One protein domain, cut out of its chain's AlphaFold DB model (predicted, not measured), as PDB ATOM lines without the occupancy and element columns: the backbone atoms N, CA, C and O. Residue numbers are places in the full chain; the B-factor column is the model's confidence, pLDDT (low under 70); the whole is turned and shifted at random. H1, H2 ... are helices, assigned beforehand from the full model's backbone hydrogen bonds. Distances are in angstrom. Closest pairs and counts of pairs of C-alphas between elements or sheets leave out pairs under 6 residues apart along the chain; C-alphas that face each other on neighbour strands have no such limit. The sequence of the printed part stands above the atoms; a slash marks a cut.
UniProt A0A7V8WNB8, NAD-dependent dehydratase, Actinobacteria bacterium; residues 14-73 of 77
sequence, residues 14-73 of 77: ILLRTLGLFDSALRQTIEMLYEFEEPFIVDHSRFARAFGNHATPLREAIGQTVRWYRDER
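AT A GLANCE: This is residues 14 to 73 of the 77 residues of the protein "NAD-dependent dehydratase" of Actinobacteria bacterium (UniProt A0A7V8WNB8). The model is an open, flat angle of helices: the longest helix, H5, makes one arm, the small helical hairpin of H1 and H2 with H3 after it lies along the other, and H4 sits at the corner between them. Thin stretches, residues 38 to 44 and 52 to 57, join H4 to the two arms, and the space between the arms is empty. The printed part has 60 residues with five named helices, in the order H1, H2, H3, H4, H5, and no named strand; the class is all helix. The whole is extended, with a radius of gyration of the C-alphas of 17.8 A and spans of 45 by 37 by 16 A.

IN THESE COORDINATES: H5, residues 58 to 71, is 20.0 A long and ends at C-alpha 71, (173.776, 196.689, 166.441). H4 is residues 45 to 51, 10.0 A, beginning at C-alpha 45, (148.674, 176.630, 181.128). H3 is residues 34 to 37, 5.2 A. H2 is residues 24 to 32, 13.0 A. H1 is residues 14 to 19, 8.8 A, beginning at C-alpha 14, (176.697, 158.070, 165.820).

HOW THE PARTS SIT: H5 touches no helix and is apart from H4. H4 is apart from H3. H2 and H3 meet only through their link. H1 and H2 form a helical hairpin: they touch, at a shallow tilt of 30 degrees, opposite ways, and their closest C-alphas, of Arg 17 and Ile 30, are 6.8 A apart. Every O i to N i+4 pair is within hydrogen-bond range in H1, H4 and H5, and 4 of 5 are in H2; H3 is too short for such a pair.

THE WHOLE: The two C-alphas farthest apart, of Phe 22 and Arg 49, are 46.5 A apart. Residues 34 to 43, 46 to 52 and 54 to 73 stand free. The printed part has no cut and no long link. The mean pLDDT of the printed part is 88.0; residues 34 and 73 are under 70.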
ATOM      1  N   ILE A  14     175.506 158.930 165.883       89.19
ATOM      2  CA  ILE A  14     176.697 158.070 165.820       89.19
ATOM      3  C   ILE A  14     177.966 158.923 165.876       89.19
ATOM      4  O   ILE A  14     178.832 158.651 166.700       89.19
ATOM      5  N   LEU A  15     178.042 159.984 165.064       90.12
ATOM      6  CA  LEU A  15     179.188 160.892 165.053       90.12
ATOM      7  C   LEU A  15     179.401 161.540 166.427       90.12
ATOM      8  O   LEU A  15     180.517 161.531 166.941       90.12
ATOM      9  N   LEU A  16     178.328 162.049 167.041       88.38
ATOM     10  CA  LEU A  16     178.396 162.655 168.372       88.38
ATOM     11  C   LEU A  16     178.873 161.648 169.424       88.38
ATOM     12  O   LEU A  16     179.765 161.970 170.202       88.38
ATOM     13  N   ARG A  17     178.353 160.412 169.403       87.12
ATOM     14  CA  ARG A  17     178.791 159.324 170.294       87.12
ATOM     15  C   ARG A  17     180.270 159.008 170.171       87.12
ATOM     16  O   ARG A  17     180.922 158.844 171.195       87.12
ATOM     17  N   THR A  18     180.796 158.945 168.952       92.69
ATOM     18  CA  THR A  18     182.224 158.694 168.732       92.69
ATOM     19  C   THR A  18     183.076 159.833 169.281       92.69
ATOM     20  O   THR A  18     184.050 159.572 169.979       92.69
ATOM     21  N   LEU A  19     182.701 161.087 169.021       91.56
ATOM     22  CA  LEU A  19     183.440 162.247 169.523       91.56
ATOM     23  C   LEU A  19     183.351 162.382 171.053       91.56
ATOM     24  O   LEU A  19     184.342 162.722 171.692       91.56
ATOM     25  N   GLY A  20     182.213 162.028 171.654       88.19
ATOM     26  CA  GLY A  20     182.010 162.030 173.108       88.19
ATOM     27  C   GLY A  20     182.861 161.012 173.881       88.19
ATOM     28  O   GLY A  20     182.928 161.072 175.106       88.19
ATOM     29  N   LEU A  21     183.544 160.083 173.203       91.12
ATOM     30  CA  LEU A  21     184.562 159.240 173.846       91.12
ATOM     31  C   LEU A  21     185.851 160.016 174.155       91.12
ATOM     32  O   LEU A  21     186.607 159.604 175.031       91.12
ATOM     33  N   PHE A  22     186.087 161.127 173.451       93.69
ATOM     34  CA  PHE A  22     187.312 161.925 173.528       93.69
ATOM     35  C   PHE A  22     187.083 163.327 174.115       93.69
ATOM     36  O   PHE A  22     188.044 163.973 174.522       93.69
ATOM     37  N   ASP A  23     185.829 163.782 174.189       89.50
ATOM     38  CA  ASP A  23     185.434 165.091 174.715       89.50
ATOM     39  C   ASP A  23     184.280 164.948 175.724       89.50
ATOM     40  O   ASP A  23     183.201 164.433 175.409       89.50
ATOM     41  N   SER A  24     184.507 165.396 176.962       84.44
ATOM     42  CA  SER A  24     183.535 165.268 178.052       84.44
ATOM     43  C   SER A  24     182.303 166.162 177.883       84.44
ATOM     44  O   SER A  24     181.218 165.760 178.302       84.44
ATOM     45  N   ALA A  25     182.425 167.323 177.234       85.56
ATOM     46  CA  ALA A  25     181.298 168.218 176.980       85.56
ATOM     47  C   ALA A  25     180.362 167.633 175.907       85.56
ATOM     48  O   ALA A  25     179.134 167.654 176.049       85.56
ATOM     49  N   LEU A  26     180.926 167.014 174.864       85.31
ATOM     50  CA  LEU A  26     180.144 166.279 173.867       85.31
ATOM     51  C   LEU A  26     179.480 165.041 174.472       85.31
ATOM     52  O   LEU A  26     178.336 164.734 174.135       85.31
ATOM     53  N   ARG A  27     180.151 164.361 175.410       83.69
ATOM     54  CA  ARG A  27     179.569 163.228 176.137       83.69
ATOM     55  C   ARG A  27     178.290 163.606 176.884       83.69
ATOM     56  O   ARG A  27     177.292 162.904 176.752       83.69
ATOM     57  N   GLN A  28     178.304 164.728 177.601       84.19
ATOM     58  CA  GLN A  28     177.124 165.248 178.303       84.19
ATOM     59  C   GLN A  28     176.013 165.671 177.332       84.19
ATOM     60  O   GLN A  28     174.834 165.450 177.591       84.19
ATOM     61  N   THR A  29     176.379 166.206 176.167       82.19
ATOM     62  CA  THR A  29     175.408 166.590 175.131       82.19
ATOM     63  C   THR A  29     174.629 165.381 174.593       82.19
ATOM     64  O   THR A  29     173.444 165.495 174.295       82.19
ATOM     65  N   ILE A  30     175.253 164.198 174.503       80.25
ATOM     66  CA  ILE A  30     174.560 162.959 174.099       80.25
ATOM     67  C   ILE A  30     173.505 162.548 175.128       80.25
ATOM     68  O   ILE A  30     172.457 162.034 174.741       80.25
ATOM     69  N   GLU A  31     173.773 162.756 176.418       77.44
ATOM     70  CA  GLU A  31     172.805 162.456 177.480       77.44
ATOM     71  C   GLU A  31     171.571 163.350 177.374       77.44
ATOM     72  O   GLU A  31     170.479 162.877 177.655       77.44
ATOM     73  N   MET A  32     171.721 164.583 176.877       81.50
ATOM     74  CA  MET A  32     170.621 165.515 176.607       81.50
ATOM     75  C   MET A  32     170.003 165.390 175.208       81.50
ATOM     76  O   MET A  32     168.980 166.013 174.934       81.50
ATOM     77  N   LEU A  33     170.566 164.567 174.315       77.19
ATOM     78  CA  LEU A  33     170.065 164.440 172.939       77.19
ATOM     79  C   LEU A  33     168.603 163.972 172.884       77.19
ATOM     80  O   LEU A  33     167.919 164.246 171.902       77.19
ATOM     81  N   TYR A  34     168.130 163.289 173.932       67.12
ATOM     82  CA  TYR A  34     166.742 162.836 174.053       67.12
ATOM     83  C   TYR A  34     165.730 163.987 173.911       67.12
ATOM     84  O   TYR A  34     164.668 163.781 173.335       67.12
ATOM     85  N   GLU A  35     166.080 165.206 174.343       74.00
ATOM     86  CA  GLU A  35     165.220 166.399 174.240       74.00
ATOM     87  C   GLU A  35     164.998 166.858 172.794       74.00
ATOM     88  O   GLU A  35     164.091 167.639 172.518       74.00
ATOM     89  N   PHE A  36     165.822 166.367 171.866       75.69
ATOM     90  CA  PHE A  36     165.780 166.711 170.447       75.69
ATOM     91  C   PHE A  36     165.273 165.565 169.560       75.69
ATOM     92  O   PHE A  36     165.051 165.783 168.370       75.69
ATOM     93  N   GLU A  37     165.113 164.352 170.100       75.56
ATOM     94  CA  GLU A  37     164.633 163.183 169.344       75.56
ATOM     95  C   GLU A  37     163.104 163.109 169.282       75.56
ATOM     96  O   GLU A  37     162.556 162.579 168.315       75.56
ATOM     97  N   GLU A  38     162.415 163.696 170.261       75.88
ATOM     98  CA  GLU A  38     160.957 163.749 170.328       75.88
ATOM     99  C   GLU A  38     160.452 165.181 170.564       75.88
ATOM    100  O   GLU A  38     161.208 166.044 171.016       75.88
ATOM    101  N   PRO A  39     159.172 165.479 170.259       78.75
ATOM    102  CA  PRO A  39     158.595 166.784 170.548       78.75
ATOM    103  C   PRO A  39     158.668 167.124 172.044       78.75
ATOM    104  O   PRO A  39     157.940 166.565 172.862       78.75
ATOM    105  N   PHE A  40     159.500 168.104 172.398       79.25
ATOM    106  CA  PHE A  40     159.569 168.641 173.755       79.25
ATOM    107  C   PHE A  40     158.421 169.633 174.004       79.25
ATOM    108  O   PHE A  40     158.560 170.848 173.839       79.25
ATOM    109  N   ILE A  41     157.237 169.109 174.340       85.25
ATOM    110  CA  ILE A  41     156.028 169.912 174.580       85.25
ATOM    111  C   ILE A  41     155.911 170.249 176.070       85.25
ATOM    112  O   ILE A  41     155.744 169.364 176.907       85.25
ATOM    113  N   VAL A  42     155.924 171.543 176.397       86.62
ATOM    114  CA  VAL A  42     155.746 172.047 177.768       86.62
ATOM    115  C   VAL A  42     154.360 172.680 177.925       86.62
ATOM    116  O   VAL A  42     154.048 173.688 177.286       86.62
ATOM    117  N   ASP A  43     153.524 172.121 178.809       90.56
ATOM    118  CA  ASP A  43     152.255 172.747 179.202       90.56
ATOM    119  C   ASP A  43     152.528 173.950 180.115       90.56
ATOM    120  O   ASP A  43     152.923 173.817 181.274       90.56
ATOM    121  N   HIS A  44     152.289 175.145 179.584       91.00
ATOM    122  CA  HIS A  44     152.445 176.403 180.311       91.00
ATOM    123  C   HIS A  44     151.098 176.962 180.802       91.00
ATOM    124  O   HIS A  44     151.004 178.133 181.174       91.00
ATOM    125  N   SER A  45     150.032 176.153 180.836       93.62
ATOM    126  CA  SER A  45     148.674 176.630 181.128       93.62
ATOM    127  C   SER A  45     148.544 177.191 182.546       93.62
ATOM    128  O   SER A  45     147.816 178.156 182.765       93.62
ATOM    129  N   ARG A  46     149.272 176.630 183.523       93.31
ATOM    130  CA  ARG A  46     149.313 177.146 184.905       93.31
ATOM    131  C   ARG A  46     149.918 178.545 184.967       93.31
ATOM    132  O   ARG A  46     149.346 179.415 185.612       93.31
ATOM    133  N   PHE A  47     151.035 178.747 184.271       93.00
ATOM    134  CA  PHE A  47     151.687 180.049 184.166       93.00
ATOM    135  C   PHE A  47     150.760 181.059 183.484       93.00
ATOM    136  O   PHE A  47     150.490 182.115 184.047       93.00
ATOM    137  N   ALA A  48     150.181 180.687 182.339       93.88
ATOM    138  CA  ALA A  48     149.265 181.550 181.599       93.88
ATOM    139  C   ALA A  48     148.018 181.931 182.415       93.88
ATOM    140  O   ALA A  48     147.552 183.063 182.326       93.88
ATOM    141  N   ARG A  49     147.486 181.017 183.241       95.38
ATOM    142  CA  ARG A  49     146.364 181.319 184.148       95.38
ATOM    143  C   ARG A  49     146.744 182.286 185.266       95.38
ATOM    144  O   ARG A  49     145.921 183.112 185.634       95.38
ATOM    145  N   ALA A  50     147.944 182.154 185.827       96.12
ATOM    146  CA  ALA A  50     148.384 182.974 186.954       96.12
ATOM    147  C   ALA A  50     148.856 184.373 186.527       96.12
ATOM    148  O   ALA A  50     148.629 185.337 187.252       96.12
ATOM    149  N   PHE A  51     149.498 184.480 185.361       94.50
ATOM    150  CA  PHE A  51     150.219 185.688 184.946       94.50
ATOM    151  C   PHE A  51     149.785 186.247 183.588       94.50
ATOM    152  O   PHE A  51     150.280 187.296 183.194       94.50
ATOM    153  N   GLY A  52     148.886 185.574 182.866       92.12
ATOM    154  CA  GLY A  52     148.580 185.890 181.471       92.12
ATOM    155  C   GLY A  52     149.582 185.273 180.490       92.12
ATOM    156  O   GLY A  52     150.615 184.718 180.871       92.12
ATOM    157  N   ASN A  53     149.269 185.336 179.193       88.94
ATOM    158  CA  ASN A  53     150.165 184.860 178.140       88.94
ATOM    159  C   ASN A  53     150.923 186.036 177.509       88.94
ATOM    160  O   ASN A  53     150.440 186.665 176.570       88.94
ATOM    161  N   HIS A  54     152.111 186.318 178.042       87.00
ATOM    162  CA  HIS A  54     152.996 187.392 177.577       87.00
ATOM    163  C   HIS A  54     154.267 186.865 176.900       87.00
ATOM    164  O   HIS A  54     155.233 187.606 176.737       87.00
ATOM    165  N   ALA A  55     154.297 185.582 176.528       89.62
ATOM    166  CA  ALA A  55     155.448 185.010 175.848       89.62
ATOM    167  C   ALA A  55     155.620 185.657 174.464       89.62
ATOM    168  O   ALA A  55     154.703 185.638 173.640       89.62
ATOM    169  N   THR A  56     156.805 186.207 174.196       92.19
ATOM    170  CA  THR A  56     157.148 186.739 172.875       92.19
ATOM    171  C   THR A  56     157.135 185.599 171.851       92.19
ATOM    172  O   THR A  56     157.837 184.601 172.051       92.19
ATOM    173  N   PRO A  57     156.384 185.712 170.740       92.12
ATOM    174  CA  PRO A  57     156.409 184.703 169.690       92.12
ATOM    175  C   PRO A  57     157.837 184.450 169.198       92.12
ATOM    176  O   PRO A  57     158.582 185.388 168.916       92.12
ATOM    177  N   LEU A  58     158.218 183.179 169.031       92.69
ATOM    178  CA  LEU A  58     159.607 182.798 168.736       92.69
ATOM    179  C   LEU A  58     160.193 183.521 167.510       92.69
ATOM    180  O   LEU A  58     161.347 183.943 167.523       92.69
ATOM    181  N   ARG A  59     159.391 183.716 166.456       95.75
ATOM    182  CA  ARG A  59     159.805 184.455 165.248       95.75
ATOM    183  C   ARG A  59     160.184 185.905 165.557       95.75
ATOM    184  O   ARG A  59     161.139 186.420 164.978       95.75
ATOM    185  N   GLU A  60     159.427 186.557 166.431       96.81
ATOM    186  CA  GLU A  60     159.692 187.929 166.850       96.81
ATOM    187  C   GLU A  60     160.949 187.990 167.718       96.81
ATOM    188  O   GLU A  60     161.835 188.792 167.420       96.81
ATOM    189  N   ALA A  61     161.065 187.091 168.701       96.00
ATOM    190  CA  ALA A  61     162.227 186.992 169.580       96.00
ATOM    191  C   ALA A  61     163.526 186.804 168.779       96.00
ATOM    192  O   ALA A  61     164.464 187.579 168.940       96.00
ATOM    193  N   ILE A  62     163.560 185.856 167.830       96.69
ATOM    194  CA  ILE A  62     164.719 185.650 166.940       96.69
ATOM    195  C   ILE A  62     165.062 186.940 166.188       96.69
ATOM    196  O   ILE A  62     166.226 187.333 166.117       96.69
ATOM    197  N   GLY A  63     164.058 187.614 165.624       96.56
ATOM    198  CA  GLY A  63     164.264 188.853 164.880       96.56
ATOM    199  C   GLY A  63     164.833 189.978 165.746       96.56
ATOM    200  O   GLY A  63     165.744 190.676 165.308       96.56
ATOM    201  N   GLN A  64     164.317 190.147 166.965       96.19
ATOM    202  CA  GLN A  64     164.800 191.143 167.923       96.19
ATOM    203  C   GLN A  64     166.236 190.842 168.364       96.19
ATOM    204  O   GLN A  64     167.086 191.724 168.256       96.19
ATOM    205  N   THR A  65     166.537 189.598 168.745       95.44
ATOM    206  CA  THR A  65     167.880 189.185 169.180       95.44
ATOM    207  C   THR A  65     168.920 189.340 168.072       95.44
ATOM    208  O   THR A  65     170.017 189.835 168.313       95.44
ATOM    209  N   VAL A  66     168.590 188.967 166.829       95.12
ATOM    210  CA  VAL A  66     169.514 189.120 165.692       95.12
ATOM    211  C   VAL A  66     169.781 190.593 165.377       95.12
ATOM    212  O   VAL A  66     170.905 190.927 165.008       95.12
ATOM    213  N   ARG A  67     168.771 191.467 165.494       96.00
ATOM    214  CA  ARG A  67     168.953 192.919 165.322       96.00
ATOM    215  C   ARG A  67     169.882 193.473 166.394       96.00
ATOM    216  O   ARG A  67     170.937 193.985 166.047       96.00
ATOM    217  N   TRP A  68     169.553 193.234 167.660       95.12
ATOM    218  CA  TRP A  68     170.373 193.623 168.807       95.12
ATOM    219  C   TRP A  68     171.843 193.200 168.647       95.12
ATOM    220  O   TRP A  68     172.741 194.030 168.721       95.12
ATOM    221  N   TYR A  69     172.094 191.935 168.294       91.94
ATOM    222  CA  TYR A  69     173.455 191.422 168.113       91.94
ATOM    223  C   TYR A  69     174.216 192.078 166.946       91.94
ATOM    224  O   TYR A  69     175.442 192.158 166.966       91.94
ATOM    225  N   ARG A  70     173.516 192.519 165.894       91.38
ATOM    226  CA  ARG A  70     174.133 193.261 164.782       91.38
ATOM    227  C   ARG A  70     174.468 194.691 165.179       91.38
ATOM    228  O   ARG A  70     175.497 195.185 164.732       91.38
ATOM    229  N   ASP A  71     173.625 195.305 165.999       92.19
ATOM    230  CA  ASP A  71     173.776 196.689 166.441       92.19
ATOM    231  C   ASP A  71     174.884 196.827 167.501       92.19
ATOM    232  O   ASP A  71     175.595 197.827 167.527       92.19
ATOM    233  N   GLU A  72     175.086 195.802 168.335       81.69
ATOM    234  CA  GLU A  72     176.139 195.772 169.359       81.69
ATOM    235  C   GLU A  72     177.489 195.242 168.875       81.69
ATOM    236  O   GLU A  72     178.475 195.293 169.614       81.69
ATOM    237  N   ARG A  73     177.579 194.738 167.639       63.19
ATOM    238  CA  ARG A  73     178.886 194.434 167.057       63.19
ATOM    239  C   ARG A  73     179.638 195.756 166.860       63.19
ATOM    240  O   ARG A  73     179.216 196.541 166.009       63.19
TER     241      ARG A  73